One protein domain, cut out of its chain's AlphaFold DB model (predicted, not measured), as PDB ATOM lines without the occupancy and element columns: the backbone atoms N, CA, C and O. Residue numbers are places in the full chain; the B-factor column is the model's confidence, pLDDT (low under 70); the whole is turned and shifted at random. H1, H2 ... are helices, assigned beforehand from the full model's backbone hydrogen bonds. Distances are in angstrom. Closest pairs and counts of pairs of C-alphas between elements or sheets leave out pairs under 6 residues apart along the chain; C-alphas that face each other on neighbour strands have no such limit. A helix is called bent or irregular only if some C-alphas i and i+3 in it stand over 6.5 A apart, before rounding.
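What this domain is: This is residues 29 to 65 and 74 to 131 of the 155 residues of an uncharacterized protein of Glarea lozoyensis (strain ATCC 20868 / MF5171) (UniProt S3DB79). Picture a helix near the middle, H5, with one helix crossing it at about a right angle, H2, and another folding back beside it as a helical hairpin, H4, which meets it only near H4's last residues. The short H1 and the longer H3 lie toward opposite ends and touch no other helix, while the last stretch, residues 116 to 131, turns back on itself not far from the centre; few helix contacts join the parts, and this is no tidy bundle. The printed part has 95 residues with five named helices in the order H1, H2, H3, H4, H5 and no named strand, and its class is all helix, 54 of the 95 residues being in named helices. The whole is compact, with a radius of gyration of the C-alphas of 13.0 A, and the C-alphas span 37 by 27 by 22 A.

How they stand to each other: Start at Val 29 and go along residues 29 to 42, a stretch with no named element whose C-alphas lie 7 to 17 A from the mean of all C-alphas. It brings you to H1, residues 43 to 46, which touches no helix. A tight link of 2 residues leads on to H2, residues 49 to 62, and H1 and H2 are apart. Look ahead to H5, residues 105 to 115: H2 and H5 touch, and their closest C-alphas, those of Ala 58 and Val 110, are 5.2 A apart. Their lines are about perpendicular, at 89 degrees. Past the cut you come to H3, residues 74 to 85, which touches no helix; it is only just apart from H5, at 8.0 A between their closest C-alphas. A tight link of 3 residues joins H3 to H4, residues 89 to 101, and these two are apart as well. H4 and H5 form a helical hairpin over another tight link, running opposite ways at a shallow tilt of 22 degrees. H4 touches H5 with residues 99 to 100 alone, and the closest C-alphas, those of Val 99 and Lys 108, are 5.9 A apart. H2 and H4 are apart. After H5, look at residues 122 to 123, which pair antiparallel with residues 129 to 130 in a short pairing. In H2, H3, H4 and H5 every O i to N i+4 pair is within hydrogen-bond range; H1 is too short for such a pair, and its one O i to N i+3 pair is within range.

Where its parts are: Find C-alpha 43 at (175.739, 161.981, 272.508), where H1 begins; this helix of 4 residues ends at Ala 46, and its first and last C-alphas are 5.0 A apart. H2 starts at Gln 49 and, as the longest helix with 14 residues, runs 20.1 A to Met 62, its C-alpha at (195.902, 159.963, 262.197). H3 goes from Arg 74 to Gln 85 over 16.4 A. H4 goes from Lys 89 to Ser 101 over 18.5 A. H5 goes from Glu 105 over 15.3 A and ends at C-alpha 115, at (186.266, 152.811, 263.777). No helix is bent or irregular.

The domain as a whole: The two C-alphas farthest apart are those of Ala 46 and Arg 74, at 39.3 A, while those of Val 29 and Tyr 131, the first and last printed, are 17.3 A apart. Residues 66 to 73 are not printed, and C-alphas 65 and 74 are 16.3 A apart across this cut, which lies in the link from H2 to H3. Of the links that are printed whole, H1 to H2, H3 to H4 and H4 to H5 are tight. The mean pLDDT of the printed part is 87.6; in this predicted model one printed residue, Gly 65, is under 70.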
ATOM      1  N   VAL A  29     176.922 161.963 262.242       82.06
ATOM      2  CA  VAL A  29     176.958 163.411 262.446       82.06
ATOM      3  C   VAL A  29     178.319 163.943 262.008       82.06
ATOM      4  O   VAL A  29     179.344 163.268 262.128       82.06
ATOM      5  N   ARG A  30     178.331 165.158 261.452       83.19
ATOM      6  CA  ARG A  30     179.555 165.880 261.088       83.19
ATOM      7  C   ARG A  30     179.756 167.042 262.052       83.19
ATOM      8  O   ARG A  30     178.877 167.892 262.163       83.19
ATOM      9  N   TYR A  31     180.926 167.103 262.679       79.69
ATOM     10  CA  TYR A  31     181.330 168.209 263.548       79.69
ATOM     11  C   TYR A  31     182.613 168.845 263.020       79.69
ATOM     12  O   TYR A  31     183.656 168.195 262.971       79.69
ATOM     13  N   GLY A  32     182.535 170.119 262.631       82.69
ATOM     14  CA  GLY A  32     183.701 170.887 262.192       82.69
ATOM     15  C   GLY A  32     184.481 170.191 261.074       82.69
ATOM     16  O   GLY A  32     183.949 169.943 259.992       82.69
ATOM     17  N   SER A  33     185.751 169.890 261.348       82.38
ATOM     18  CA  SER A  33     186.679 169.254 260.402       82.38
ATOM     19  C   SER A  33     186.668 167.717 260.427       82.38
ATOM     20  O   SER A  33     187.365 167.081 259.630       82.38
ATOM     21  N   LEU A  34     185.894 167.105 261.329       84.56
ATOM     22  CA  LEU A  34     185.846 165.656 261.487       84.56
ATOM     23  C   LEU A  34     185.133 164.977 260.308       84.56
ATOM     24  O   LEU A  34     184.190 165.536 259.732       84.56
ATOM     25  N   PRO A  35     185.539 163.743 259.948       84.00
ATOM     26  CA  PRO A  35     184.747 162.923 259.039       84.00
ATOM     27  C   PRO A  35     183.361 162.633 259.647       84.00
ATOM     28  O   PRO A  35     183.150 162.861 260.833       84.00
ATOM     29  N   PRO A  36     182.402 162.104 258.867       88.69
ATOM     30  CA  PRO A  36     181.160 161.582 259.429       88.69
ATOM     31  C   PRO A  36     181.461 160.498 260.473       88.69
ATOM     32  O   PRO A  36     182.180 159.540 260.170       88.69
ATOM     33  N   LEU A  37     180.920 160.663 261.678       89.06
ATOM     34  CA  LEU A  37     181.070 159.727 262.794       89.06
ATOM     35  C   LEU A  37     179.692 159.309 263.290       89.06
ATOM     36  O   LEU A  37     178.772 160.126 263.332       89.06
ATOM     37  N   TYR A  38     179.548 158.050 263.678       87.75
ATOM     38  CA  TYR A  38     178.351 157.570 264.350       87.75
ATOM     39  C   TYR A  38     178.430 157.889 265.844       87.75
ATOM     40  O   TYR A  38     179.427 157.588 266.500       87.75
ATOM     41  N   PHE A  39     177.361 158.472 266.376       85.50
ATOM     42  CA  PHE A  39     177.220 158.793 267.795       85.50
ATOM     43  C   PHE A  39     176.036 158.044 268.387       85.50
ATOM     44  O   PHE A  39     175.037 157.813 267.696       85.50
ATOM     45  N   THR A  40     176.124 157.710 269.672       82.75
ATOM     46  CA  THR A  40     174.949 157.265 270.422       82.75
ATOM     47  C   THR A  40     173.886 158.373 270.407       82.75
ATOM     48  O   THR A  40     174.234 159.558 270.367       82.75
ATOM     49  N   PRO A  41     172.584 158.037 270.442       77.50
ATOM     50  CA  PRO A  41     171.521 159.044 270.390       77.50
ATOM     51  C   PRO A  41     171.640 160.127 271.472       77.50
ATOM     52  O   PRO A  41     171.404 161.301 271.195       77.50
ATOM     53  N   SER A  42     172.079 159.763 272.681       74.94
ATOM     54  CA  SER A  42     172.335 160.717 273.767       74.94
ATOM     55  C   SER A  42     173.485 161.681 273.450       74.94
ATOM     56  O   SER A  42     173.384 162.879 273.721       74.94
ATOM     57  N   ALA A  43     174.551 161.192 272.815       76.69
ATOM     58  CA  ALA A  43     175.739 161.981 272.508       76.69
ATOM     59  C   ALA A  43     175.512 163.020 271.397       76.69
ATOM     60  O   ALA A  43     176.188 164.047 271.380       76.69
ATOM     61  N   GLN A  44     174.537 162.809 270.504       72.25
ATOM     62  CA  GLN A  44     174.263 163.720 269.378       72.25
ATOM     63  C   GLN A  44     173.928 165.153 269.826       72.25
ATOM     64  O   GLN A  44     174.265 166.120 269.139       72.25
ATOM     65  N   HIS A  45     173.284 165.304 270.985       70.44
ATOM     66  CA  HIS A  45     172.845 166.603 271.501       70.44
ATOM     67  C   HIS A  45     173.673 167.114 272.686       70.44
ATOM     68  O   HIS A  45     173.566 168.291 273.027       70.44
ATOM     69  N   ALA A  46     174.492 166.256 273.299       77.75
ATOM     70  CA  ALA A  46     175.179 166.543 274.558       77.75
ATOM     71  C   ALA A  46     176.713 166.469 274.475       77.75
ATOM     72  O   ALA A  46     177.380 166.590 275.502       77.75
ATOM     73  N   ILE A  47     177.296 166.293 273.282       81.75
ATOM     74  CA  ILE A  47     178.752 166.180 273.163       81.75
ATOM     75  C   ILE A  47     179.465 167.433 273.685       81.75
ATOM     76  O   ILE A  47     179.192 168.568 273.284       81.75
ATOM     77  N   GLN A  48     180.407 167.222 274.602       86.19
ATOM     78  CA  GLN A  48     181.134 168.317 275.228       86.19
ATOM     79  C   GLN A  48     182.176 168.909 274.269       86.19
ATOM     80  O   GLN A  48     182.817 168.196 273.494       86.19
ATOM     81  N   GLN A  49     182.426 170.219 274.363       86.12
ATOM     82  CA  GLN A  49     183.445 170.884 273.534       86.12
ATOM     83  C   GLN A  49     184.844 170.282 273.723       86.12
ATOM     84  O   GLN A  49     185.594 170.154 272.758       86.12
ATOM     85  N   ASN A  50     185.192 169.871 274.945       87.19
ATOM     86  CA  ASN A  50     186.476 169.226 275.210       87.19
ATOM     87  C   ASN A  50     186.601 167.876 274.478       87.19
ATOM     88  O   ASN A  50     187.652 167.566 273.914       87.19
ATOM     89  N   THR A  51     185.511 167.107 274.411       87.62
ATOM     90  CA  THR A  51     185.438 165.868 273.626       87.62
ATOM     91  C   THR A  51     185.697 166.150 272.148       87.62
ATOM     92  O   THR A  51     186.542 165.497 271.539       87.62
ATOM     93  N   LEU A  52     185.055 167.177 271.580       87.50
ATOM     94  CA  LEU A  52     185.279 167.576 270.187       87.50
ATOM     95  C   LEU A  52     186.745 167.948 269.917       87.50
ATOM     96  O   LEU A  52     187.323 167.450 268.952       87.50
ATOM     97  N   LEU A  53     187.382 168.728 270.797       89.81
ATOM     98  CA  LEU A  53     188.806 169.072 270.674       89.81
ATOM     99  C   LEU A  53     189.708 167.830 270.703       89.81
ATOM    100  O   LEU A  53     190.690 167.744 269.959       89.81
ATOM    101  N   HIS A  54     189.386 166.846 271.543       88.56
ATOM    102  CA  HIS A  54     190.118 165.582 271.584       88.56
ATOM    103  C   HIS A  54     189.947 164.760 270.303       88.56
ATOM    104  O   HIS A  54     190.937 164.203 269.820       88.56
ATOM    105  N   LEU A  55     188.739 164.708 269.738       90.19
ATOM    106  CA  LEU A  55     188.472 164.024 268.472       90.19
ATOM    107  C   LEU A  55     189.198 164.713 267.310       90.19
ATOM    108  O   LEU A  55     189.842 164.041 266.507       90.19
ATOM    109  N   GLU A  56     189.179 166.046 267.244       91.19
ATOM    110  CA  GLU A  56     189.919 166.804 266.228       91.19
ATOM    111  C   GLU A  56     191.426 166.570 266.344       91.19
ATOM    112  O   GLU A  56     192.114 166.360 265.341       91.19
ATOM    113  N   ARG A  57     191.956 166.510 267.571       91.12
ATOM    114  CA  ARG A  57     193.364 166.175 267.782       91.12
ATOM    115  C   ARG A  57     193.696 164.757 267.316       91.12
ATOM    116  O   ARG A  57     194.727 164.568 266.674       91.12
ATOM    117  N   ALA A  58     192.833 163.783 267.598       89.50
ATOM    118  CA  ALA A  58     193.002 162.413 267.121       89.50
ATOM    119  C   ALA A  58     192.930 162.328 265.584       89.50
ATOM    120  O   ALA A  58     193.706 161.594 264.971       89.50
ATOM    121  N   GLN A  59     192.078 163.131 264.942       90.00
ATOM    122  CA  GLN A  59     192.010 163.227 263.482       90.00
ATOM    123  C   GLN A  59     193.318 163.768 262.889       90.00
ATOM    124  O   GLN A  59     193.812 163.232 261.897       90.00
ATOM    125  N   LEU A  60     193.907 164.795 263.509       90.00
ATOM    126  CA  LEU A  60     195.218 165.317 263.111       90.00
ATOM    127  C   LEU A  60     196.328 164.276 263.309       90.00
ATOM    128  O   LEU A  60     197.199 164.126 262.453       90.00
ATOM    129  N   ASP A  61     196.278 163.533 264.414       89.06
ATOM    130  CA  ASP A  61     197.258 162.500 264.747       89.06
ATOM    131  C   ASP A  61     197.218 161.293 263.806       89.06
ATOM    132  O   ASP A  61     198.257 160.669 263.575       89.06
ATOM    133  N   MET A  62     196.051 160.984 263.236       85.31
ATOM    134  CA  MET A  62     195.902 159.963 262.197       85.31
ATOM    135  C   MET A  62     196.770 160.282 260.969       85.31
ATOM    136  O   MET A  62     197.323 159.369 260.353       85.31
ATOM    137  N   GLY A  63     196.933 161.575 260.664       78.81
ATOM    138  CA  GLY A  63     197.780 162.078 259.590       78.81
ATOM    139  C   GLY A  63     197.391 161.573 258.192       78.81
ATOM    140  O   GLY A  63     196.395 160.866 258.009       78.81
ATOM    141  N   PRO A  64     198.175 161.924 257.159       72.12
ATOM    142  CA  PRO A  64     198.063 161.271 255.862       72.12
ATOM    143  C   PRO A  64     198.456 159.799 256.035       72.12
ATOM    144  O   PRO A  64     199.569 159.488 256.461       72.12
ATOM    145  N   GLY A  65     197.513 158.892 255.760       65.12
ATOM    146  CA  GLY A  65     197.679 157.463 256.019       65.12
ATOM    147  C   GLY A  65     198.988 156.921 255.443       65.12
ATOM    148  O   GLY A  65     199.286 157.124 254.265       65.12
ATOM    149  N   ARG A  74     195.888 143.210 250.661       90.06
ATOM    150  CA  ARG A  74     194.690 142.367 250.537       90.06
ATOM    151  C   ARG A  74     193.923 142.271 251.857       90.06
ATOM    152  O   ARG A  74     192.707 142.426 251.864       90.06
ATOM    153  N   GLU A  75     194.625 142.036 252.958       89.06
ATOM    154  CA  GLU A  75     194.028 141.885 254.289       89.06
ATOM    155  C   GLU A  75     193.395 143.191 254.769       89.06
ATOM    156  O   GLU A  75     192.247 143.197 255.205       89.06
ATOM    157  N   VAL A  76     194.099 144.313 254.595       87.06
ATOM    158  CA  VAL A  76     193.584 145.646 254.931       87.06
ATOM    159  C   VAL A  76     192.356 145.991 254.091       87.06
ATOM    160  O   VAL A  76     191.392 146.545 254.617       87.06
ATOM    161  N   ASN A  77     192.341 145.641 252.803       89.94
ATOM    162  CA  ASN A  77     191.174 145.868 251.951       89.94
ATOM    163  C   ASN A  77     189.982 144.997 252.358       89.94
ATOM    164  O   ASN A  77     188.857 145.494 252.393       89.94
ATOM    165  N   ASN A  78     190.218 143.732 252.712       91.12
ATOM    166  CA  ASN A  78     189.171 142.852 253.226       91.12
ATOM    167  C   ASN A  78     188.591 143.389 254.537       91.12
ATOM    168  O   ASN A  78     187.374 143.470 254.667       91.12
ATOM    169  N   LEU A  79     189.449 143.828 255.463       90.19
ATOM    170  CA  LEU A  79     189.024 144.426 256.725       90.19
ATOM    171  C   LEU A  79     188.202 145.698 256.496       90.19
ATOM    172  O   LEU A  79     187.145 145.862 257.091       90.19
ATOM    173  N   ARG A  80     188.644 146.589 255.601       90.25
ATOM    174  CA  ARG A  80     187.885 147.799 255.242       90.25
ATOM    175  C   ARG A  80     186.527 147.465 254.645       90.25
ATOM    176  O   ARG A  80     185.547 148.117 254.978       90.25
ATOM    177  N   LYS A  81     186.467 146.460 253.769       91.38
ATOM    178  CA  LYS A  81     185.207 146.002 253.182       91.38
ATOM    179  C   LYS A  81     184.263 145.477 254.262       91.38
ATOM    180  O   LYS A  81     183.102 145.863 254.270       91.38
ATOM    181  N   GLU A  82     184.768 144.652 255.173       92.06
ATOM    182  CA  GLU A  82     184.000 144.117 256.300       92.06
ATOM    183  C   GLU A  82     183.480 145.235 257.215       92.06
ATOM    184  O   GLU A  82     182.300 145.254 257.549       92.06
ATOM    185  N   LEU A  83     184.326 146.212 257.553       91.19
ATOM    186  CA  LEU A  83     183.926 147.387 258.328       91.19
ATOM    187  C   LEU A  83     182.814 148.181 257.625       91.19
ATOM    188  O   LEU A  83     181.813 148.513 258.253       91.19
ATOM    189  N   SER A  84     182.946 148.445 256.321       87.75
ATOM    190  CA  SER A  84     181.940 149.189 255.548       87.75
ATOM    191  C   SER A  84     180.611 148.451 255.390       87.75
ATOM    192  O   SER A  84     179.577 149.097 255.252       87.75
ATOM    193  N   GLN A  85     180.629 147.118 255.365       87.44
ATOM    194  CA  GLN A  85     179.428 146.295 255.188       87.44
ATOM    195  C   GLN A  85     178.698 145.994 256.505       87.44
ATOM    196  O   GLN A  85     177.585 145.480 256.465       87.44
ATOM    197  N   GLY A  86     179.295 146.339 257.647       83.69
ATOM    198  CA  GLY A  86     178.801 145.968 258.968       83.69
ATOM    199  C   GLY A  86     179.510 144.715 259.474       83.69
ATOM    200  O   GLY A  86     179.216 143.592 259.066       83.69
ATOM    201  N   MET A  87     180.465 144.918 260.379       89.56
ATOM    202  CA  MET A  87     181.261 143.850 260.979       89.56
ATOM    203  C   MET A  87     180.454 143.068 262.031       89.56
ATOM    204  O   MET A  87     179.743 143.661 262.848       89.56
ATOM    205  N   SER A  88     180.613 141.738 262.072       89.12
ATOM    206  CA  SER A  88     179.898 140.884 263.034       89.12
ATOM    207  C   SER A  88     180.238 141.210 264.496       89.12
ATOM    208  O   SER A  88     181.301 141.760 264.801       89.12
ATOM    209  N   LYS A  89     179.344 140.848 265.428       88.06
ATOM    210  CA  LYS A  89     179.518 141.081 266.879       88.06
ATOM    211  C   LYS A  89     180.799 140.410 267.396       88.06
ATOM    212  O   LYS A  89     181.553 141.006 268.163       88.06
ATOM    213  N   GLU A  90     181.104 139.204 266.929       89.69
ATOM    214  CA  GLU A  90     182.291 138.418 267.293       89.69
ATOM    215  C   GLU A  90     183.573 139.096 266.807       89.69
ATOM    216  O   GLU A  90     184.542 139.223 267.556       89.69
ATOM    217  N   ARG A  91     183.573 139.587 265.565       91.50
ATOM    218  CA  ARG A  91     184.723 140.295 264.990       91.50
ATOM    219  C   ARG A  91     184.944 141.636 265.686       91.50
ATOM    220  O   ARG A  91     186.086 141.961 266.014       91.50
ATOM    221  N   ARG A  92     183.867 142.347 266.040       92.12
ATOM    222  CA  ARG A  92     183.926 143.560 266.871       92.12
ATOM    223  C   ARG A  92     184.487 143.283 268.273       92.12
ATOM    224  O   ARG A  92     185.285 144.084 268.756       92.12
ATOM    225  N   LYS A  93     184.184 142.134 268.897       91.44
ATOM    226  CA  LYS A  93     184.813 141.703 270.170       91.44
ATOM    227  C   LYS A  93     186.329 141.542 270.042       91.44
ATOM    228  O   LYS A  93     187.063 142.069 270.878       91.44
ATOM    229  N   VAL A  94     186.798 140.854 269.001       92.88
ATOM    230  CA  VAL A  94     188.241 140.682 268.743       92.88
ATOM    231  C   VAL A  94     188.908 142.035 268.502       92.88
ATOM    232  O   VAL A  94     189.966 142.324 269.058       92.88
ATOM    233  N   LEU A  95     188.263 142.903 267.725       92.81
ATOM    234  CA  LEU A  95     188.769 144.239 267.437       92.81
ATOM    235  C   LEU A  95     188.849 145.115 268.695       92.81
ATOM    236  O   LEU A  95     189.854 145.795 268.893       92.81
ATOM    237  N   ARG A  96     187.855 145.047 269.589       93.44
ATOM    238  CA  ARG A  96     187.898 145.708 270.902       93.44
ATOM    239  C   ARG A  96     189.095 145.247 271.725       93.44
ATOM    240  O   ARG A  96     189.810 146.080 272.273       93.44
ATOM    241  N   GLN A  97     189.330 143.936 271.806       92.94
ATOM    242  CA  GLN A  97     190.488 143.390 272.523       92.94
ATOM    243  C   GLN A  97     191.803 143.895 271.921       92.94
ATOM    244  O   GLN A  97     192.710 144.277 272.660       92.94
ATOM    245  N   HIS A  98     191.887 143.959 270.590       92.81
ATOM    246  CA  HIS A  98     193.054 144.492 269.901       92.81
ATOM    247  C   HIS A  98     193.302 145.968 270.236       92.81
ATOM    248  O   HIS A  98     194.401 146.309 270.668       92.81
ATOM    249  N   VAL A  99     192.290 146.834 270.115       92.94
ATOM    250  CA  VAL A  99     192.425 148.263 270.447       92.94
ATOM    251  C   VAL A  99     192.798 148.449 271.920       92.94
ATOM    252  O   VAL A  99     193.711 149.208 272.232       92.94
ATOM    253  N   PHE A 100     192.178 147.692 272.827       91.44
ATOM    254  CA  PHE A 100     192.508 147.750 274.252       91.44
ATOM    255  C   PHE A 100     193.963 147.340 274.546       91.44
ATOM    256  O   PHE A 100     194.581 147.880 275.464       91.44
ATOM    257  N   SER A 101     194.526 146.426 273.748       93.12
ATOM    258  CA  SER A 101     195.913 145.959 273.879       93.12
ATOM    259  C   SER A 101     196.974 146.951 273.383       93.12
ATOM    260  O   SER A 101     198.163 146.756 273.657       93.12
ATOM    261  N   LEU A 102     196.579 148.017 272.673       91.88
ATOM    262  CA  LEU A 102     197.510 149.061 272.240       91.88
ATOM    263  C   LEU A 102     198.143 149.732 273.465       91.88
ATOM    264  O   LEU A 102     197.486 149.987 274.471       91.88
ATOM    265  N   ARG A 103     199.443 150.027 273.402       91.38
ATOM    266  CA  ARG A 103     200.164 150.628 274.540       91.38
ATOM    267  C   ARG A 103     200.008 152.140 274.603       91.38
ATOM    268  O   ARG A 103     200.052 152.719 275.683       91.38
ATOM    269  N   SER A 104     199.868 152.777 273.447       93.19
ATOM    270  CA  SER A 104     199.766 154.223 273.339       93.19
ATOM    271  C   SER A 104     198.307 154.654 273.403       93.19
ATOM    272  O   SER A 104     197.515 154.308 272.529       93.19
ATOM    273  N   GLU A 105     197.963 155.479 274.393       89.69
ATOM    274  CA  GLU A 105     196.639 156.117 274.472       89.69
ATOM    275  C   GLU A 105     196.326 156.942 273.217       89.69
ATOM    276  O   GLU A 105     195.185 157.004 272.765       89.69
ATOM    277  N   ARG A 106     197.357 157.518 272.590       90.19
ATOM    278  CA  ARG A 106     197.219 158.210 271.307       90.19
ATOM    279  C   ARG A 106     196.769 157.256 270.200       90.19
ATOM    280  O   ARG A 106     195.855 157.581 269.453       90.19
ATOM    281  N   GLU A 107     197.389 156.081 270.096       90.31
ATOM    282  CA  GLU A 107     197.030 155.083 269.077       90.31
ATOM    283  C   GLU A 107     195.627 154.523 269.309       90.31
ATOM    284  O   GLU A 107     194.888 154.346 268.343       90.31
ATOM    285  N   LYS A 108     195.234 154.317 270.574       91.88
ATOM    286  CA  LYS A 108     193.866 153.918 270.932       91.88
ATOM    287  C   LYS A 108     192.843 154.921 270.431       91.88
ATOM    288  O   LYS A 108     191.957 154.539 269.679       91.88
ATOM    289  N   ARG A 109     193.013 156.203 270.763       90.81
ATOM    290  CA  ARG A 109     192.083 157.263 270.345       90.81
ATOM    291  C   ARG A 109     191.985 157.386 268.827       90.81
ATOM    292  O   ARG A 109     190.896 157.553 268.292       90.81
ATOM    293  N   VAL A 110     193.111 157.276 268.122       92.06
ATOM    294  CA  VAL A 110     193.124 157.280 266.650       92.06
ATOM    295  C   VAL A 110     192.369 156.072 266.092       92.06
ATOM    296  O   VAL A 110     191.591 156.224 265.149       92.06
ATOM    297  N   ALA A 111     192.570 154.883 266.664       92.38
ATOM    298  CA  ALA A 111     191.857 153.679 266.255       92.38
ATOM    299  C   ALA A 111     190.351 153.795 266.532       92.38
ATOM    300  O   ALA A 111     189.550 153.512 265.648       92.38
ATOM    301  N   GLU A 112     189.966 154.261 267.717       92.88
ATOM    302  CA  GLU A 112     188.571 154.460 268.110       92.88
ATOM    303  C   GLU A 112     187.859 155.449 267.182       92.88
ATOM    304  O   GLU A 112     186.810 155.129 266.621       92.88
ATOM    305  N   LEU A 113     188.487 156.598 266.915       92.75
ATOM    306  CA  LEU A 113     187.987 157.581 265.957       92.75
ATOM    307  C   LEU A 113     187.857 156.997 264.543       92.75
ATOM    308  O   LEU A 113     186.888 157.276 263.838       92.75
ATOM    309  N   TYR A 114     188.830 156.195 264.099       92.50
ATOM    310  CA  TYR A 114     188.762 155.554 262.786       92.50
ATOM    311  C   TYR A 114     187.574 154.592 262.690       92.50
ATOM    312  O   TYR A 114     186.874 154.586 261.678       92.50
ATOM    313  N   LEU A 115     187.341 153.797 263.734       93.31
ATOM    314  CA  LEU A 115     186.266 152.811 263.777       93.31
ATOM    315  C   LEU A 115     184.881 153.452 263.872       93.31
ATOM    316  O   LEU A 115     183.971 152.984 263.196       93.31
ATOM    317  N   ALA A 116     184.745 154.569 264.590       92.25
ATOM    318  CA  ALA A 116     183.511 155.359 264.688       92.25
ATOM    319  C   ALA A 116     182.954 155.858 263.340       92.25
ATOM    320  O   ALA A 116     181.840 156.374 263.264       92.25
ATOM    321  N   ARG A 117     183.715 155.721 262.252       91.12
ATOM    322  CA  ARG A 117     183.278 156.044 260.887       91.12
ATOM    323  C   ARG A 117     182.453 154.930 260.240       91.12
ATOM    324  O   ARG A 117     181.913 155.143 259.156       91.12
ATOM    325  N   PHE A 118     182.400 153.748 260.850       90.69
ATOM    326  CA  PHE A 118     181.800 152.549 260.275       90.69
ATOM    327  C   PHE A 118     180.557 152.098 261.054       90.69
ATOM    328  O   PHE A 118     180.483 152.316 262.265       90.69
ATOM    329  N   PRO A 119     179.585 151.449 260.385       86.62
ATOM    330  CA  PRO A 119     178.397 150.925 261.045       86.62
ATOM    331  C   PRO A 119     178.736 149.959 262.187       86.62
ATOM    332  O   PRO A 119     179.642 149.132 262.074       86.62
ATOM    333  N   GLY A 120     177.968 150.034 263.275       85.75
ATOM    334  CA  GLY A 120     178.139 149.169 264.446       85.75
ATOM    335  C   GLY A 120     179.201 149.637 265.448       85.75
ATOM    336  O   GLY A 120     179.454 148.924 266.419       85.75
ATOM    337  N   PHE A 121     179.797 150.812 265.240       90.81
ATOM    338  CA  PHE A 121     180.672 151.474 266.206       90.81
ATOM    339  C   PHE A 121     180.124 152.867 266.500       90.81
ATOM    340  O   PHE A 121     179.886 153.627 265.567       90.81
ATOM    341  N   LEU A 122     179.909 153.195 267.770       89.81
ATOM    342  CA  LEU A 122     179.246 154.430 268.190       89.81
ATOM    343  C   LEU A 122     180.119 155.182 269.183       89.81
ATOM    344  O   LEU A 122     180.633 154.580 270.115       89.81
ATOM    345  N   LEU A 123     180.279 156.489 269.007       89.88
ATOM    346  CA  LEU A 123     180.888 157.339 270.026       89.88
ATOM    347  C   LEU A 123     179.842 157.773 271.051       89.88
ATOM    348  O   LEU A 123     178.755 158.215 270.677       89.88
ATOM    349  N   ASP A 124     180.185 157.664 272.329       87.38
ATOM    350  CA  ASP A 124     179.403 158.243 273.417       87.38
ATOM    351  C   ASP A 124     179.716 159.740 273.626       87.38
ATOM    352  O   ASP A 124     180.482 160.361 272.882       87.38
ATOM    353  N   GLU A 125     179.082 160.342 274.634       83.81
ATOM    354  CA  GLU A 125     179.220 161.767 274.968       83.81
ATOM    355  C   GLU A 125     180.631 162.147 275.454       83.81
ATOM    356  O   GLU A 125     181.085 163.281 275.252       83.81
ATOM    357  N   ASP A 126     181.355 161.174 276.010       84.19
ATOM    358  CA  ASP A 126     182.742 161.296 276.456       84.19
ATOM    359  C   ASP A 126     183.745 161.038 275.316       84.19
ATOM    360  O   ASP A 126     184.960 161.166 275.500       84.19
ATOM    361  N   GLY A 127     183.257 160.686 274.122       83.12
ATOM    362  CA  GLY A 127     184.069 160.372 272.949       83.12
ATOM    363  C   GLY A 127     184.749 159.010 273.026       83.12
ATOM    364  O   GLY A 127     185.755 158.798 272.346       83.12
ATOM    365  N   ARG A 128     184.230 158.094 273.847       87.25
ATOM    366  CA  ARG A 128     184.656 156.695 273.880       87.25
ATOM    367  C   ARG A 128     183.846 155.880 272.889       87.25
ATOM    368  O   ARG A 128     182.679 156.158 272.625       87.25
ATOM    369  N   LEU A 129     184.482 154.847 272.350       90.75
ATOM    370  CA  LEU A 129     183.850 153.971 271.378       90.75
ATOM    371  C   LEU A 129     183.079 152.833 272.055       90.75
ATOM    372  O   LEU A 129     183.670 151.962 272.699       90.75
ATOM    373  N   ASP A 130     181.776 152.776 271.814       90.06
ATOM    374  CA  ASP A 130     180.991 151.559 271.926       90.06
ATOM    375  C   ASP A 130     181.171 150.712 270.658       90.06
ATOM    376  O   ASP A 130     180.965 151.149 269.525       90.06
ATOM    377  N   TYR A 131     181.553 149.458 270.866       89.00
ATOM    378  CA  TYR A 131     181.753 148.464 269.816       89.00
ATOM    379  C   TYR A 131     180.448 147.740 269.450       89.00
ATOM    380  O   TYR A 131     180.494 146.767 268.696       89.00
TER     381      TYR A 131